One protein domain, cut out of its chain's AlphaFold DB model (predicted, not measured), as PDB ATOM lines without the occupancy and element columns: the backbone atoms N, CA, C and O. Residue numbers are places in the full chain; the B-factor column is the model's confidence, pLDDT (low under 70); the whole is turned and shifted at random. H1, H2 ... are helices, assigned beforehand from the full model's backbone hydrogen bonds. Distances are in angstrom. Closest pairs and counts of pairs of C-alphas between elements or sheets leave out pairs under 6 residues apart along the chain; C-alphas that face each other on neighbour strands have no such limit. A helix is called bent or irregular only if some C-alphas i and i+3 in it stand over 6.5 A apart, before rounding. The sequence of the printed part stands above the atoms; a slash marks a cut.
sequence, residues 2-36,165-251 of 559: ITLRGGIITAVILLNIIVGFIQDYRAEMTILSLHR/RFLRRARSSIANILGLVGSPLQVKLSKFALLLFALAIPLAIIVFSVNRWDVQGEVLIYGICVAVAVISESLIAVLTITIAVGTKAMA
ATOM      1  N   ILE A   2      31.445  61.579 -22.061       56.62
ATOM      2  CA  ILE A   2      31.118  60.154 -22.301       56.62
ATOM      3  C   ILE A   2      32.235  59.200 -21.826       56.62
ATOM      4  O   ILE A   2      31.957  58.228 -21.131       56.62
ATOM      5  N   THR A   3      33.505  59.524 -22.089       63.78
ATOM      6  CA  THR A   3      34.680  58.749 -21.636       63.78
ATOM      7  C   THR A   3      34.836  58.708 -20.116       63.78
ATOM      8  O   THR A   3      35.206  57.676 -19.566       63.78
ATOM      9  N   LEU A   4      34.509  59.804 -19.424       73.62
ATOM     10  CA  LEU A   4      34.588  59.879 -17.961       73.62
ATOM     11  C   LEU A   4      33.516  58.994 -17.302       73.62
ATOM     12  O   LEU A   4      33.813  58.254 -16.373       73.62
ATOM     13  N   ARG A   5      32.283  59.023 -17.824       70.19
ATOM     14  CA  ARG A   5      31.168  58.192 -17.336       70.19
ATOM     15  C   ARG A   5      31.403  56.702 -17.590       70.19
ATOM     16  O   ARG A   5      31.200  55.901 -16.686       70.19
ATOM     17  N   GLY A   6      31.888  56.344 -18.783       74.44
ATOM     18  CA  GLY A   6      32.290  54.968 -19.093       74.44
ATOM     19  C   GLY A   6      33.419  54.476 -18.183       74.44
ATOM     20  O   GLY A   6      33.336  53.375 -17.654       74.44
ATOM     21  N   GLY A   7      34.421  55.322 -17.917       82.00
ATOM     22  CA  GLY A   7      35.504  55.012 -16.979       82.00
ATOM     23  C   GLY A   7      35.016  54.739 -15.552       82.00
ATOM     24  O   GLY A   7      35.478  53.787 -14.931       82.00
ATOM     25  N   ILE A   8      34.047  55.517 -15.055       82.06
ATOM     26  CA  ILE A   8      33.445  55.308 -13.726       82.06
ATOM     27  C   ILE A   8      32.715  53.961 -13.659       82.06
ATOM     28  O   ILE A   8      32.906  53.216 -12.704       82.06
ATOM     29  N   ILE A   9      31.917  53.617 -14.672       77.81
ATOM     30  CA  ILE A   9      31.173  52.347 -14.701       77.81
ATOM     31  C   ILE A   9      32.132  51.162 -14.757       77.81
ATOM     32  O   ILE A   9      31.995  50.228 -13.972       77.81
ATOM     33  N   THR A  10      33.145  51.223 -15.623       80.69
ATOM     34  CA  THR A  10      34.185  50.192 -15.691       80.69
ATOM     35  C   THR A  10      34.912  50.051 -14.357       80.69
ATOM     36  O   THR A  10      35.138  48.930 -13.914       80.69
ATOM     37  N   ALA A  11      35.231  51.158 -13.680       83.38
ATOM     38  CA  ALA A  11      35.873  51.125 -12.369       83.38
ATOM     39  C   ALA A  11      34.979  50.491 -11.292       83.38
ATOM     40  O   ALA A  11      35.468  49.689 -10.503       83.38
ATOM     41  N   VAL A  12      33.677  50.798 -11.273       81.12
ATOM     42  CA  VAL A  12      32.716  50.209 -10.324       81.12
ATOM     43  C   VAL A  12      32.522  48.715 -10.584       81.12
ATOM     44  O   VAL A  12      32.539  47.930  -9.640       81.12
ATOM     45  N   ILE A  13      32.394  48.304 -11.849       80.25
ATOM     46  CA  ILE A  13      32.288  46.887 -12.224       80.25
ATOM     47  C   ILE A  13      33.564  46.140 -11.829       80.25
ATOM     48  O   ILE A  13      33.489  45.100 -11.182       80.25
ATOM     49  N   LEU A  14      34.739  46.683 -12.163       82.69
ATOM     50  CA  LEU A  14      36.024  46.081 -11.810       82.69
ATOM     51  C   LEU A  14      36.181  45.961 -10.289       82.69
ATOM     52  O   LEU A  14      36.613  44.923  -9.800       82.69
ATOM     53  N   LEU A  15      35.805  47.002  -9.542       81.94
ATOM     54  CA  LEU A  15      35.839  46.990  -8.084       81.94
ATOM     55  C   LEU A  15      34.922  45.903  -7.516       81.94
ATOM     56  O   LEU A  15      35.363  45.154  -6.650       81.94
ATOM     57  N   ASN A  16      33.688  45.785  -8.015       76.44
ATOM     58  CA  ASN A  16      32.749  44.752  -7.576       76.44
ATOM     59  C   ASN A  16      33.275  43.344  -7.871       76.44
ATOM     60  O   ASN A  16      33.294  42.525  -6.957       76.44
ATOM     61  N   ILE A  17      33.813  43.102  -9.072       77.12
ATOM     62  CA  ILE A  17      34.420  41.812  -9.444       77.12
ATOM     63  C   ILE A  17      35.609  41.487  -8.533       77.12
ATOM     64  O   ILE A  17      35.736  40.362  -8.059       77.12
ATOM     65  N   ILE A  18      36.492  42.456  -8.265       81.25
ATOM     66  CA  ILE A  18      37.662  42.245  -7.400       81.25
ATOM     67  C   ILE A  18      37.223  41.950  -5.963       81.25
ATOM     68  O   ILE A  18      37.736  41.021  -5.340       81.25
ATOM     69  N   VAL A  19      36.282  42.728  -5.423       78.25
ATOM     70  CA  VAL A  19      35.770  42.532  -4.062       78.25
ATOM     71  C   VAL A  19      35.053  41.186  -3.949       78.25
ATOM     72  O   VAL A  19      35.343  40.447  -3.008       78.25
ATOM     73  N   GLY A  20      34.198  40.839  -4.913       69.94
ATOM     74  CA  GLY A  20      33.515  39.548  -4.999       69.94
ATOM     75  C   GLY A  20      34.506  38.387  -5.072       69.94
ATOM     76  O   GLY A  20      34.462  37.489  -4.235       69.94
ATOM     77  N   PHE A  21      35.495  38.467  -5.966       75.06
ATOM     78  CA  PHE A  21      36.547  37.457  -6.099       75.06
ATOM     79  C   PHE A  21      37.349  37.268  -4.805       75.06
ATOM     80  O   PHE A  21      37.585  36.139  -4.381       75.06
ATOM     81  N   ILE A  22      37.755  38.356  -4.140       76.44
ATOM     82  CA  ILE A  22      38.492  38.273  -2.869       76.44
ATOM     83  C   ILE A  22      37.622  37.645  -1.771       76.44
ATOM     84  O   ILE A  22      38.133  36.865  -0.960       76.44
ATOM     85  N   GLN A  23      36.334  37.993  -1.713       72.50
ATOM     86  CA  GLN A  23      35.389  37.437  -0.743       72.50
ATOM     87  C   GLN A  23      35.188  35.932  -0.957       72.50
ATOM     88  O   GLN A  23      35.353  35.163  -0.004       72.50
ATOM     89  N   ASP A  24      34.925  35.516  -2.195       69.06
ATOM     90  CA  ASP A  24      34.726  34.114  -2.559       69.06
ATOM     91  C   ASP A  24      35.993  33.290  -2.320       69.06
ATOM     92  O   ASP A  24      35.942  32.256  -1.654       69.06
ATOM     93  N   TYR A  25      37.157  33.798  -2.737       74.06
ATOM     94  CA  TYR A  25      38.440  33.126  -2.533       74.06
ATOM     95  C   TYR A  25      38.746  32.882  -1.046       74.06
ATOM     96  O   TYR A  25      39.178  31.796  -0.647       74.06
ATOM     97  N   ARG A  26      38.503  33.879  -0.183       72.69
ATOM     98  CA  ARG A  26      38.711  33.735   1.271       72.69
ATOM     99  C   ARG A  26      37.746  32.727   1.893       72.69
ATOM    100  O   ARG A  26      38.148  31.965   2.782       72.69
ATOM    101  N   ALA A  27      36.488  32.728   1.458       69.19
ATOM    102  CA  ALA A  27      35.490  31.778   1.929       69.19
ATOM    103  C   ALA A  27      35.850  30.344   1.507       69.19
ATOM    104  O   ALA A  27      35.858  29.446   2.350       69.19
ATOM    105  N   GLU A  28      36.248  30.138   0.252       70.06
ATOM    106  CA  GLU A  28      36.634  28.831  -0.284       70.06
ATOM    107  C   GLU A  28      37.875  28.263   0.418       70.06
ATOM    108  O   GLU A  28      37.868  27.114   0.862       70.06
ATOM    109  N   MET A  29      38.901  29.086   0.652       74.12
ATOM    110  CA  MET A  29      40.083  28.674   1.420       74.12
ATOM    111  C   MET A  29      39.745  28.259   2.858       74.12
ATOM    112  O   MET A  29      40.305  27.291   3.386       74.12
ATOM    113  N   THR A  30      38.795  28.952   3.495       71.50
ATOM    114  CA  THR A  30      38.310  28.576   4.832       71.50
ATOM    115  C   THR A  30      37.646  27.200   4.793       71.50
ATOM    116  O   THR A  30      37.958  26.347   5.620       71.50
ATOM    117  N   ILE A  31      36.797  26.943   3.799       70.25
ATOM    118  CA  ILE A  31      36.123  25.650   3.619       70.25
ATOM    119  C   ILE A  31      37.139  24.525   3.353       70.25
ATOM    120  O   ILE A  31      37.064  23.470   3.984       70.25
ATOM    121  N   LEU A  32      38.126  24.751   2.481       70.12
ATOM    122  CA  LEU A  32      39.162  23.765   2.148       70.12
ATOM    123  C   LEU A  32      40.035  23.401   3.356       70.12
ATOM    124  O   LEU A  32      40.320  22.225   3.585       70.12
ATOM    125  N   SER A  33      40.444  24.392   4.153       72.25
ATOM    126  CA  SER A  33      41.231  24.138   5.368       72.25
ATOM    127  C   SER A  33      40.465  23.314   6.408       72.25
ATOM    128  O   SER A  33      41.054  22.432   7.031       72.25
ATOM    129  N   LEU A  34      39.150  23.527   6.538       64.44
ATOM    130  CA  LEU A  34      38.285  22.728   7.411       64.44
ATOM    131  C   LEU A  34      38.102  21.301   6.874       64.44
ATOM    132  O   LEU A  34      38.110  20.349   7.651       64.44
ATOM    133  N   HIS A  35      38.041  21.117   5.553       64.00
ATOM    134  CA  HIS A  35      38.010  19.787   4.941       64.00
ATOM    135  C   HIS A  35      39.269  18.957   5.242       64.00
ATOM    136  O   HIS A  35      39.159  17.755   5.481       64.00
ATOM    137  N   ARG A  36      40.452  19.581   5.329       62.94
ATOM    138  CA  ARG A  36      41.707  18.902   5.723       62.94
ATOM    139  C   ARG A  36      41.709  18.375   7.166       62.94
ATOM    140  O   ARG A  36      42.576  17.576   7.515       62.94
ATOM    141  N   ARG A 165      28.883  13.429 -30.675       65.38
ATOM    142  CA  ARG A 165      29.921  13.925 -29.757       65.38
ATOM    143  C   ARG A 165      30.004  15.448 -29.761       65.38
ATOM    144  O   ARG A 165      30.120  16.025 -28.685       65.38
ATOM    145  N   PHE A 166      29.916  16.092 -30.925       71.25
ATOM    146  CA  PHE A 166      29.948  17.552 -31.022       71.25
ATOM    147  C   PHE A 166      28.705  18.201 -30.404       71.25
ATOM    148  O   PHE A 166      28.845  19.067 -29.550       71.25
ATOM    149  N   LEU A 167      27.498  17.728 -30.739       70.94
ATOM    150  CA  LEU A 167      26.243  18.232 -30.160       70.94
ATOM    151  C   LEU A 167      26.165  18.009 -28.646       70.94
ATOM    152  O   LEU A 167      25.727  18.898 -27.917       70.94
ATOM    153  N   ARG A 168      26.623  16.852 -28.146       67.25
ATOM    154  CA  ARG A 168      26.663  16.591 -26.702       67.25
ATOM    155  C   ARG A 168      27.717  17.438 -26.005       67.25
ATOM    156  O   ARG A 168      27.405  17.950 -24.943       67.25
ATOM    157  N   ARG A 169      28.910  17.620 -26.590       64.25
ATOM    158  CA  ARG A 169      29.934  18.534 -26.057       64.25
ATOM    159  C   ARG A 169      29.435  19.967 -26.053       64.25
ATOM    160  O   ARG A 169      29.550  20.613 -25.033       64.25
ATOM    161  N   ALA A 170      28.798  20.435 -27.122       70.50
ATOM    162  CA  ALA A 170      28.188  21.758 -27.159       70.50
ATOM    163  C   ALA A 170      27.112  21.895 -26.074       70.50
ATOM    164  O   ALA A 170      27.160  22.832 -25.287       70.50
ATOM    165  N   ARG A 171      26.196  20.924 -25.946       69.81
ATOM    166  CA  ARG A 171      25.151  20.930 -24.911       69.81
ATOM    167  C   ARG A 171      25.718  20.836 -23.492       69.81
ATOM    168  O   ARG A 171      25.242  21.552 -22.622       69.81
ATOM    169  N   SER A 172      26.705  19.977 -23.244       64.06
ATOM    170  CA  SER A 172      27.334  19.823 -21.928       64.06
ATOM    171  C   SER A 172      28.220  21.013 -21.588       64.06
ATOM    172  O   SER A 172      28.233  21.439 -20.448       64.06
ATOM    173  N   SER A 173      28.915  21.596 -22.565       60.22
ATOM    174  CA  SER A 173      29.669  22.837 -22.398       60.22
ATOM    175  C   SER A 173      28.729  23.994 -22.102       60.22
ATOM    176  O   SER A 173      28.991  24.732 -21.169       60.22
ATOM    177  N   ILE A 174      27.603  24.112 -22.810       65.38
ATOM    178  CA  ILE A 174      26.568  25.110 -22.519       65.38
ATOM    179  C   ILE A 174      25.985  24.880 -21.119       65.38
ATOM    180  O   ILE A 174      25.879  25.826 -20.352       65.38
ATOM    181  N   ALA A 175      25.669  23.638 -20.740       61.62
ATOM    182  CA  ALA A 175      25.144  23.317 -19.411       61.62
ATOM    183  C   ALA A 175      26.164  23.560 -18.280       61.62
ATOM    184  O   ALA A 175      25.776  24.023 -17.209       61.62
ATOM    185  N   ASN A 176      27.452  23.304 -18.522       62.91
ATOM    186  CA  ASN A 176      28.537  23.578 -17.579       62.91
ATOM    187  C   ASN A 176      28.819  25.085 -17.471       62.91
ATOM    188  O   ASN A 176      28.962  25.591 -16.365       62.91
ATOM    189  N   ILE A 177      28.832  25.811 -18.595       62.12
ATOM    190  CA  ILE A 177      28.997  27.276 -18.645       62.12
ATOM    191  C   ILE A 177      27.815  27.979 -17.972       62.12
ATOM    192  O   ILE A 177      28.008  28.944 -17.241       62.12
ATOM    193  N   LEU A 178      26.594  27.479 -18.172       61.44
ATOM    194  CA  LEU A 178      25.396  27.985 -17.502       61.44
ATOM    195  C   LEU A 178      25.346  27.606 -16.013       61.44
ATOM    196  O   LEU A 178      24.483  28.116 -15.308       61.44
ATOM    197  N   GLY A 179      26.222  26.726 -15.510       60.66
ATOM    198  CA  GLY A 179      26.217  26.276 -14.111       60.66
ATOM    199  C   GLY A 179      25.045  25.352 -13.750       60.66
ATOM    200  O   GLY A 179      24.683  25.226 -12.582       60.66
ATOM    201  N   LEU A 180      24.431  24.709 -14.750       60.50
ATOM    202  CA  LEU A 180      23.292  23.794 -14.588       60.50
ATOM    203  C   LEU A 180      23.716  22.376 -14.171       60.50
ATOM    204  O   LEU A 180      22.862  21.552 -13.845       60.50
ATOM    205  N   VAL A 181      25.022  22.097 -14.173       54.47
ATOM    206  CA  VAL A 181      25.628  20.838 -13.730       54.47
ATOM    207  C   VAL A 181      26.566  21.162 -12.572       54.47
ATOM    208  O   VAL A 181      27.578  21.834 -12.754       54.47
ATOM    209  N   GLY A 182      26.205  20.733 -11.366       58.22
ATOM    210  CA  GLY A 182      26.940  21.053 -10.145       58.22
ATOM    211  C   GLY A 182      26.156  20.664  -8.898       58.22
ATOM    212  O   GLY A 182      25.135  19.979  -8.975       58.22
ATOM    213  N   SER A 183      26.623  21.109  -7.732       57.88
ATOM    214  CA  SER A 183      25.905  20.880  -6.474       57.88
ATOM    215  C   SER A 183      24.465  21.430  -6.548       57.88
ATOM    216  O   SER A 183      24.217  22.415  -7.248       57.88
ATOM    217  N   PRO A 184      23.498  20.876  -5.789       50.19
ATOM    218  CA  PRO A 184      22.103  21.330  -5.806       50.19
ATOM    219  C   PRO A 184      21.967  22.835  -5.535       50.19
ATOM    220  O   PRO A 184      21.030  23.486  -5.992       50.19
ATOM    221  N   LEU A 185      22.928  23.396  -4.795       56.09
ATOM    222  CA  LEU A 185      23.013  24.817  -4.506       56.09
ATOM    223  C   LEU A 185      23.459  25.646  -5.717       56.09
ATOM    224  O   LEU A 185      22.827  26.658  -6.011       56.09
ATOM    225  N   GLN A 186      24.492  25.201  -6.437       57.94
ATOM    226  CA  GLN A 186      24.959  25.844  -7.673       57.94
ATOM    227  C   GLN A 186      23.864  25.850  -8.738       57.94
ATOM    228  O   GLN A 186      23.637  26.877  -9.364       57.94
ATOM    229  N   VAL A 187      23.109  24.756  -8.869       65.31
ATOM    230  CA  VAL A 187      21.998  24.673  -9.828       65.31
ATOM    231  C   VAL A 187      20.859  25.629  -9.457       65.31
ATOM    232  O   VAL A 187      20.282  26.264 -10.337       65.31
ATOM    233  N   LYS A 188      20.525  25.777  -8.166       64.12
ATOM    234  CA  LYS A 188      19.504  26.745  -7.719       64.12
ATOM    235  C   LYS A 188      19.945  28.194  -7.947       64.12
ATOM    236  O   LYS A 188      19.140  28.996  -8.411       64.12
ATOM    237  N   LEU A 189      21.212  28.511  -7.678       65.00
ATOM    238  CA  LEU A 189      21.776  29.838  -7.933       65.00
ATOM    239  C   LEU A 189      21.887  30.144  -9.428       65.00
ATOM    240  O   LEU A 189      21.521  31.234  -9.843       65.00
ATOM    241  N   SER A 190      22.308  29.175 -10.242       69.50
ATOM    242  CA  SER A 190      22.336  29.275 -11.704       69.50
ATOM    243  C   SER A 190      20.934  29.514 -12.274       69.50
ATOM    244  O   SER A 190      20.743  30.422 -13.077       69.50
ATOM    245  N   LYS A 191      19.918  28.776 -11.801       73.75
ATOM    246  CA  LYS A 191      18.513  29.004 -12.181       73.75
ATOM    247  C   LYS A 191      18.027  30.400 -11.790       73.75
ATOM    248  O   LYS A 191      17.320  31.027 -12.573       73.75
ATOM    249  N   PHE A 192      18.408  30.895 -10.613       75.56
ATOM    250  CA  PHE A 192      18.074  32.248 -10.172       75.56
ATOM    251  C   PHE A 192      18.798  33.321 -10.999       75.56
ATOM    252  O   PHE A 192      18.167  34.275 -11.438       75.56
ATOM    253  N   ALA A 193      20.085  33.136 -11.300       72.56
ATOM    254  CA  ALA A 193      20.852  34.018 -12.178       72.56
ATOM    255  C   ALA A 193      20.280  34.038 -13.605       72.56
ATOM    256  O   ALA A 193      20.168  35.101 -14.207       72.56
ATOM    257  N   LEU A 194      19.843  32.884 -14.123       77.56
ATOM    258  CA  LEU A 194      19.142  32.782 -15.404       77.56
ATOM    259  C   LEU A 194      17.778  33.468 -15.377       77.56
ATOM    260  O   LEU A 194      17.408  34.098 -16.362       77.56
ATOM    261  N   LEU A 195      17.050  33.384 -14.262       81.00
ATOM    262  CA  LEU A 195      15.792  34.104 -14.065       81.00
ATOM    263  C   LEU A 195      16.020  35.621 -14.045       81.00
ATOM    264  O   LEU A 195      15.308  36.349 -14.733       81.00
ATOM    265  N   LEU A 196      17.037  36.099 -13.323       79.44
ATOM    266  CA  LEU A 196      17.422  37.514 -13.304       79.44
ATOM    267  C   LEU A 196      17.883  37.994 -14.684       79.44
ATOM    268  O   LEU A 196      17.484  39.066 -15.127       79.44
ATOM    269  N   PHE A 197      18.654  37.182 -15.408       79.62
ATOM    270  CA  PHE A 197      19.076  37.487 -16.774       79.62
ATOM    271  C   PHE A 197      17.885  37.534 -17.743       79.62
ATOM    272  O   PHE A 197      17.763  38.468 -18.537       79.62
ATOM    273  N   ALA A 198      16.957  36.581 -17.636       83.00
ATOM    274  CA  ALA A 198      15.720  36.566 -18.409       83.00
ATOM    275  C   ALA A 198      14.818  37.771 -18.100       83.00
ATOM    276  O   ALA A 198      14.104  38.214 -18.993       83.00
ATOM    277  N   LEU A 199      14.868  38.322 -16.881       83.31
ATOM    278  CA  LEU A 199      14.180  39.559 -16.494       83.31
ATOM    279  C   LEU A 199      14.922  40.823 -16.969       83.31
ATOM    280  O   LEU A 199      14.289  41.817 -17.321       83.31
ATOM    281  N   ALA A 200      16.255  40.788 -17.034       81.75
ATOM    282  CA  ALA A 200      17.075  41.899 -17.513       81.75
ATOM    283  C   ALA A 200      16.881  42.171 -19.016       81.75
ATOM    284  O   ALA A 200      16.864  43.329 -19.430       81.75
ATOM    285  N   ILE A 201      16.689  41.126 -19.832       84.19
ATOM    286  CA  ILE A 201      16.460  41.243 -21.284       84.19
ATOM    287  C   ILE A 201      15.235  42.114 -21.632       84.19
ATOM    288  O   ILE A 201      15.407  43.084 -22.370       84.19
ATOM    289  N   PRO A 202      14.007  41.845 -21.139       86.19
ATOM    290  CA  PRO A 202      12.846  42.671 -21.450       86.19
ATOM    291  C   PRO A 202      12.992  44.089 -20.897       86.19
ATOM    292  O   PRO A 202      12.595  45.030 -21.575       86.19
ATOM    293  N   LEU A 203      13.621  44.275 -19.730       83.75
ATOM    294  CA  LEU A 203      13.924  45.608 -19.196       83.75
ATOM    295  C   LEU A 203      14.861  46.394 -20.126       83.75
ATOM    296  O   LEU A 203      14.596  47.558 -20.420       83.75
ATOM    297  N   ALA A 204      15.906  45.753 -20.652       80.31
ATOM    298  CA  ALA A 204      16.801  46.362 -21.632       80.31
ATOM    299  C   ALA A 204      16.078  46.677 -22.954       80.31
ATOM    300  O   ALA A 204      16.249  47.763 -23.505       80.31
ATOM    301  N   ILE A 205      15.218  45.773 -23.439       84.81
ATOM    302  CA  ILE A 205      14.398  46.002 -24.641       84.81
ATOM    303  C   ILE A 205      13.452  47.190 -24.435       84.81
ATOM    304  O   ILE A 205      13.333  48.017 -25.333       84.81
ATOM    305  N   ILE A 206      12.818  47.321 -23.265       85.25
ATOM    306  CA  ILE A 206      11.958  48.468 -22.936       85.25
ATOM    307  C   ILE A 206      12.764  49.769 -23.004       85.25
ATOM    308  O   ILE A 206      12.331  50.714 -23.658       85.25
ATOM    309  N   VAL A 207      13.957  49.805 -22.403       82.88
ATOM    310  CA  VAL A 207      14.854  50.972 -22.444       82.88
ATOM    311  C   VAL A 207      15.195  51.370 -23.886       82.88
ATOM    312  O   VAL A 207      15.055  52.538 -24.251       82.88
ATOM    313  N   PHE A 208      15.590  50.413 -24.732       81.69
ATOM    314  CA  PHE A 208      15.937  50.696 -26.129       81.69
ATOM    315  C   PHE A 208      14.716  51.046 -26.991       81.69
ATOM    316  O   PHE A 208      14.799  51.916 -27.860       81.69
ATOM    317  N   SER A 209      13.567  50.420 -26.728       83.69
ATOM    318  CA  SER A 209      12.321  50.659 -27.457       83.69
ATOM    319  C   SER A 209      11.733  52.037 -27.155       83.69
ATOM    320  O   SER A 209      11.239  52.696 -28.070       83.69
ATOM    321  N   VAL A 210      11.804  52.504 -25.902       84.00
ATOM    322  CA  VAL A 210      11.375  53.862 -25.521       84.00
ATOM    323  C   VAL A 210      12.217  54.915 -26.243       84.00
ATOM    324  O   VAL A 210      11.677  55.926 -26.687       84.00
ATOM    325  N   ASN A 211      13.507  54.642 -26.466       80.94
ATOM    326  CA  ASN A 211      14.387  55.531 -27.223       80.94
ATOM    327  C   ASN A 211      14.349  55.321 -28.749       80.94
ATOM    328  O   ASN A 211      15.278  55.714 -29.452       80.94
ATOM    329  N   ARG A 212      13.300  54.675 -29.283       82.88
ATOM    330  CA  ARG A 212      13.135  54.407 -30.726       82.88
ATOM    331  C   ARG A 212      14.354  53.738 -31.378       82.88
ATOM    332  O   ARG A 212      14.626  53.981 -32.548       82.88
ATOM    333  N   TRP A 213      15.067  52.893 -30.632       78.06
ATOM    334  CA  TRP A 213      16.264  52.186 -31.101       78.06
ATOM    335  C   TRP A 213      17.431  53.093 -31.518       78.06
ATOM    336  O   TRP A 213      18.365  52.630 -32.170       78.06
ATOM    337  N   ASP A 214      17.427  54.360 -31.102       79.50
ATOM    338  CA  ASP A 214      18.569  55.248 -31.289       79.50
ATOM    339  C   ASP A 214      19.613  54.964 -30.199       79.50
ATOM    340  O   ASP A 214      19.544  55.465 -29.075       79.50
ATOM    341  N   VAL A 215      20.552  54.064 -30.486       71.69
ATOM    342  CA  VAL A 215      21.551  53.592 -29.511       71.69
ATOM    343  C   VAL A 215      22.721  54.578 -29.430       71.69
ATOM    344  O   VAL A 215      23.871  54.257 -29.725       71.69
ATOM    345  N   GLN A 216      22.425  55.814 -29.030       76.81
ATOM    346  CA  GLN A 216      23.445  56.803 -28.689       76.81
ATOM    347  C   GLN A 216      24.081  56.474 -27.330       76.81
ATOM    348  O   GLN A 216      23.505  55.767 -26.497       76.81
ATOM    349  N   GLY A 217      25.283  57.005 -27.083       72.38
ATOM    350  CA  GLY A 217      26.131  56.600 -25.955       72.38
ATOM    351  C   GLY A 217      25.467  56.657 -24.571       72.38
ATOM    352  O   GLY A 217      25.757  55.806 -23.736       72.38
ATOM    353  N   GLU A 218      24.557  57.602 -24.314       75.62
ATOM    354  CA  GLU A 218      23.865  57.700 -23.017       75.62
ATOM    355  C   GLU A 218      22.850  56.570 -22.788       75.62
ATOM    356  O   GLU A 218      22.767  56.030 -21.685       75.62
ATOM    357  N   VAL A 219      22.132  56.157 -23.833       79.88
ATOM    358  CA  VAL A 219      21.123  55.088 -23.755       79.88
ATOM    359  C   VAL A 219      21.786  53.716 -23.662       79.88
ATOM    360  O   VAL A 219      21.324  52.857 -22.911       79.88
ATOM    361  N   LEU A 220      22.925  53.532 -24.339       78.75
ATOM    362  CA  LEU A 220      23.759  52.338 -24.185       78.75
ATOM    363  C   LEU A 220      24.271  52.191 -22.744       78.75
ATOM    364  O   LEU A 220      24.178  51.114 -22.159       78.75
ATOM    365  N   ILE A 221      24.771  53.284 -22.160       79.25
ATOM    366  CA  ILE A 221      25.231  53.315 -20.767       79.25
ATOM    367  C   ILE A 221      24.084  52.962 -19.810       79.25
ATOM    368  O   ILE A 221      24.272  52.148 -18.908       79.25
ATOM    369  N   TYR A 222      22.891  53.524 -20.023       79.25
ATOM    370  CA  TYR A 222      21.730  53.243 -19.179       79.25
ATOM    371  C   TYR A 222      21.295  51.769 -19.255       79.25
ATOM    372  O   TYR A 222      21.055  51.149 -18.221       79.25
ATOM    373  N   GLY A 223      21.282  51.172 -20.453       80.25
ATOM    374  CA  GLY A 223      20.983  49.748 -20.639       80.25
ATOM    375  C   GLY A 223      21.973  48.818 -19.924       80.25
ATOM    376  O   GLY A 223      21.555  47.862 -19.271       80.25
ATOM    377  N   ILE A 224      23.276  49.128 -19.976       79.38
ATOM    378  CA  ILE A 224      24.316  48.372 -19.255       79.38
ATOM    379  C   ILE A 224      24.123  48.495 -17.736       79.38
ATOM    380  O   ILE A 224      24.188  47.490 -17.032       79.38
ATOM    381  N   CYS A 225      23.837  49.697 -17.225       78.44
ATOM    382  CA  CYS A 225      23.591  49.910 -15.797       78.44
ATOM    383  C   CYS A 225      22.381  49.118 -15.283       78.44
ATOM    384  O   CYS A 225      22.462  48.519 -14.214       78.44
ATOM    385  N   VAL A 226      21.280  49.075 -16.042       81.19
ATOM    386  CA  VAL A 226      20.094  48.280 -15.683       81.19
ATOM    387  C   VAL A 226      20.422  46.785 -15.677       81.19
ATOM    388  O   VAL A 226      20.058  46.090 -14.732       81.19
ATOM    389  N   ALA A 227      21.157  46.289 -16.677       76.12
ATOM    390  CA  ALA A 227      21.558  44.884 -16.728       76.12
ATOM    391  C   ALA A 227      22.451  44.487 -15.537       76.12
ATOM    392  O   ALA A 227      22.195  43.471 -14.895       76.12
ATOM    393  N   VAL A 228      23.456  45.304 -15.201       75.88
ATOM    394  CA  VAL A 228      24.358  45.057 -14.062       75.88
ATOM    395  C   VAL A 228      23.617  45.149 -12.725       75.88
ATOM    396  O   VAL A 228      23.863  44.332 -11.846       75.88
ATOM    397  N   ALA A 229      22.676  46.086 -12.572       75.19
ATOM    398  CA  ALA A 229      21.894  46.229 -11.342       75.19
ATOM    399  C   ALA A 229      20.967  45.032 -11.067       75.19
ATOM    400  O   ALA A 229      20.693  44.721  -9.910       75.19
ATOM    401  N   VAL A 230      20.481  44.360 -12.116       77.56
ATOM    402  CA  VAL A 230      19.608  43.183 -11.987       77.56
ATOM    403  C   VAL A 230      20.402  41.922 -11.629       77.56
ATOM    404  O   VAL A 230      19.874  41.041 -10.953       77.56
ATOM    405  N   ILE A 231      21.672  41.823 -12.033       72.81
ATOM    406  CA  ILE A 231      22.530  40.682 -11.698       72.81
ATOM    407  C   ILE A 231      23.027  40.854 -10.256       72.81
ATOM    408  O   ILE A 231      24.018  41.530  -9.990       72.81
ATOM    409  N   SER A 232      22.329  40.236  -9.300       68.31
ATOM    410  CA  SER A 232      22.676  40.304  -7.876       68.31
ATOM    411  C   SER A 232      23.892  39.423  -7.538       68.31
ATOM    412  O   SER A 232      23.758  38.372  -6.905       68.31
ATOM    413  N   GLU A 233      25.088  39.846  -7.944       68.44
ATOM    414  CA  GLU A 233      26.359  39.162  -7.647       68.44
ATOM    415  C   GLU A 233      26.542  38.920  -6.137       68.44
ATOM    416  O   GLU A 233      26.938  37.837  -5.703       68.44
ATOM    417  N   SER A 234      26.127  39.886  -5.312       70.56
ATOM    418  CA  SER A 234      26.263  39.825  -3.854       70.56
ATOM    419  C   SER A 234      25.511  38.658  -3.202       70.56
ATOM    420  O   SER A 234      25.892  38.235  -2.114       70.56
ATOM    421  N   LEU A 235      24.469  38.103  -3.833       73.69
ATOM    422  CA  LEU A 235      23.696  37.000  -3.248       73.69
ATOM    423  C   LEU A 235      24.516  35.701  -3.163       73.69
ATOM    424  O   LEU A 235      24.407  34.969  -2.178       73.69
ATOM    425  N   ILE A 236      25.339  35.424  -4.180       68.94
ATOM    426  CA  ILE A 236      26.193  34.229  -4.226       68.94
ATOM    427  C   ILE A 236      27.274  34.339  -3.146       68.94
ATOM    428  O   ILE A 236      27.426  33.417  -2.343       68.94
ATOM    429  N   ALA A 237      27.936  35.497  -3.063       70.75
ATOM    430  CA  ALA A 237      28.961  35.771  -2.059       70.75
ATOM    431  C   ALA A 237      28.404  35.675  -0.629       70.75
ATOM    432  O   ALA A 237      28.976  34.987   0.217       70.75
ATOM    433  N   VAL A 238      27.246  36.292  -0.355       80.44
ATOM    434  CA  VAL A 238      26.594  36.222   0.965       80.44
ATOM    435  C   VAL A 238      26.313  34.775   1.355       80.44
ATOM    436  O   VAL A 238      26.642  34.370   2.466       80.44
ATOM    437  N   LEU A 239      25.774  33.967   0.442       77.12
ATOM    438  CA  LEU A 239      25.469  32.566   0.718       77.12
ATOM    439  C   LEU A 239      26.723  31.736   1.030       77.12
ATOM    440  O   LEU A 239      26.714  30.946   1.978       77.12
ATOM    441  N   THR A 240      27.792  31.914   0.252       74.12
ATOM    442  CA  THR A 240      29.079  31.235   0.463       74.12
ATOM    443  C   THR A 240      29.696  31.644   1.799       74.12
ATOM    444  O   THR A 240      30.123  30.783   2.574       74.12
ATOM    445  N   ILE A 241      29.653  32.937   2.134       80.69
ATOM    446  CA  ILE A 241      30.118  33.462   3.423       80.69
ATOM    447  C   ILE A 241      29.290  32.886   4.576       80.69
ATOM    448  O   ILE A 241      29.871  32.428   5.556       80.69
ATOM    449  N   THR A 242      27.958  32.845   4.477       83.56
ATOM    450  CA  THR A 242      27.103  32.266   5.526       83.56
ATOM    451  C   THR A 242      27.439  30.795   5.775       83.56
ATOM    452  O   THR A 242      27.547  30.384   6.929       83.56
ATOM    453  N   ILE A 243      27.674  30.005   4.720       81.00
ATOM    454  CA  ILE A 243      28.086  28.599   4.855       81.00
ATOM    455  C   ILE A 243      29.474  28.500   5.497       81.00
ATOM    456  O   ILE A 243      29.664  27.691   6.406       81.00
ATOM    457  N   ALA A 244      30.436  29.325   5.075       80.88
ATOM    458  CA  ALA A 244      31.787  29.327   5.634       80.88
ATOM    459  C   ALA A 244      31.787  29.706   7.125       80.88
ATOM    460  O   ALA A 244      32.421  29.031   7.939       80.88
ATOM    461  N   VAL A 245      31.030  30.740   7.501       85.62
ATOM    462  CA  VAL A 245      30.848  31.168   8.895       85.62
ATOM    463  C   VAL A 245      30.157  30.078   9.710       85.62
ATOM    464  O   VAL A 245      30.645  29.742  10.787       85.62
ATOM    465  N   GLY A 246      29.084  29.473   9.189       86.81
ATOM    466  CA  GLY A 246      28.382  28.373   9.853       86.81
ATOM    467  C   GLY A 246      29.278  27.151  10.066       86.81
ATOM    468  O   GLY A 246      29.345  26.617  11.167       86.81
ATOM    469  N   THR A 247      30.058  26.767   9.055       82.88
ATOM    470  CA  THR A 247      31.014  25.649   9.151       82.88
ATOM    471  C   THR A 247      32.113  25.944  10.172       82.88
ATOM    472  O   THR A 247      32.486  25.076  10.956       82.88
ATOM    473  N   LYS A 248      32.608  27.187  10.214       83.38
ATOM    474  CA  LYS A 248      33.612  27.617  11.193       83.38
ATOM    475  C   LYS A 248      33.063  27.642  12.621       83.38
ATOM    476  O   LYS A 248      33.802  27.306  13.542       83.38
ATOM    477  N   ALA A 249      31.806  28.041  12.810       87.44
ATOM    478  CA  ALA A 249      31.142  27.986  14.110       87.44
ATOM    479  C   ALA A 249      31.012  26.533  14.593       87.44
ATOM    480  O   ALA A 249      31.475  26.223  15.683       87.44
ATOM    481  N   MET A 250      30.531  25.629  13.733       86.88
ATOM    482  CA  MET A 250      30.438  24.193  14.034       86.88
ATOM    483  C   MET A 250      31.801  23.585  14.395       86.88
ATOM    484  O   MET A 250      31.922  22.866  15.382       86.88
ATOM    485  N   ALA A 251      32.857  23.932  13.653       83.81
ATOM    486  CA  ALA A 251      34.202  23.428  13.920       83.81
ATOM    487  C   ALA A 251      34.772  23.898  15.271       83.81
ATOM    488  O   ALA A 251      35.526  23.155  15.895       83.81
TER     489      ALA A 251
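This is residues 2 to 36 and 165 to 251 of the 559 residues of an uncharacterized protein of Penicillium decumbens (UniProt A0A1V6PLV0). A long, loose bundle of four helices running nearly along one axis, with a short fifth helix, H2, off to one side: H4 and H5 follow one another nearly in line and together run alongside the long helix H1, which packs on H5 with its residues 20 to 34, while the long helix H3 makes a hairpin with H4. H2 joins this body by its link to H3, and its residues 165 to 171 stick out from it. The printed part has 122 residues with five named helices, H1 to H5 in that order along the chain, and no named strand; its class is all helix. The whole is loose, with a radius of gyration of the C-alphas of 18.5 A, and flat, spanning 57 by 42 by 22 A.

H1, residues 2 to 35, is the longest helix, 49.2 A from C-alpha 2 at (31.118, 60.154, -22.301) to C-alpha 35 at (38.010, 19.787, 4.941). H2 holds residues 165 to 177 and measures 17.4 A. H3, residues 184 to 210, measures 39.5 A; it is neither bent nor irregular, but only just: C-alphas 199 and 202 are 6.0 A apart. H4 holds residues 217 to 230 and measures 20.4 A. H5, residues 233 to 251, measures 27.8 A and ends at C-alpha 251 at (34.202, 23.428, 13.920); it too is neither bent nor irregular, but only just, with C-alphas 233 and 236 6.0 A apart.

In the bundle of H1, H3, H4 and H5, residues 20 to 34 of H1 touch H5, the same way at a shallow tilt of 22 degrees; the closest C-alphas, of Ala 27 and Ala 244, are 5.8 A apart. H1 and H4 only just touch, with 3 pairs of C-alphas within 8 A, through residues 2 to 6 and 217 to 221 alone; the closest C-alphas, of Ile 2 and Gly 217, are 7.1 A apart. H3 and H4 form a helical hairpin, opposite ways at a shallow tilt of 28 degrees, and H3 touches H4 with residues 196 to 208 alone; the closest C-alphas, of Ala 200 and Ala 227, are 5.4 A apart. H3 and H5 are close but not clearly touching, the closest C-alphas, of Leu 189 and Ile 236, being 7.2 A apart. H1 and H3 are apart, and H2 touches no helix. Each O i to N i+4 pair is within hydrogen-bond range in H1, H2 and H4; in H3 it is 21 of 23, in H5 14 of 15.

The C-alphas farthest apart, of Arg 36 and Arg 212, are 58.4 A apart. Residues 37 to 164 are not printed; C-alphas 36 and 165 are 37.7 A apart across this cut. The link from H4 to H5 is tight, and those from H2 to H3 and H3 to H4 are short. The mean pLDDT of the printed part is 74.2; 34 residues are under 70, among them residues 171 to 190.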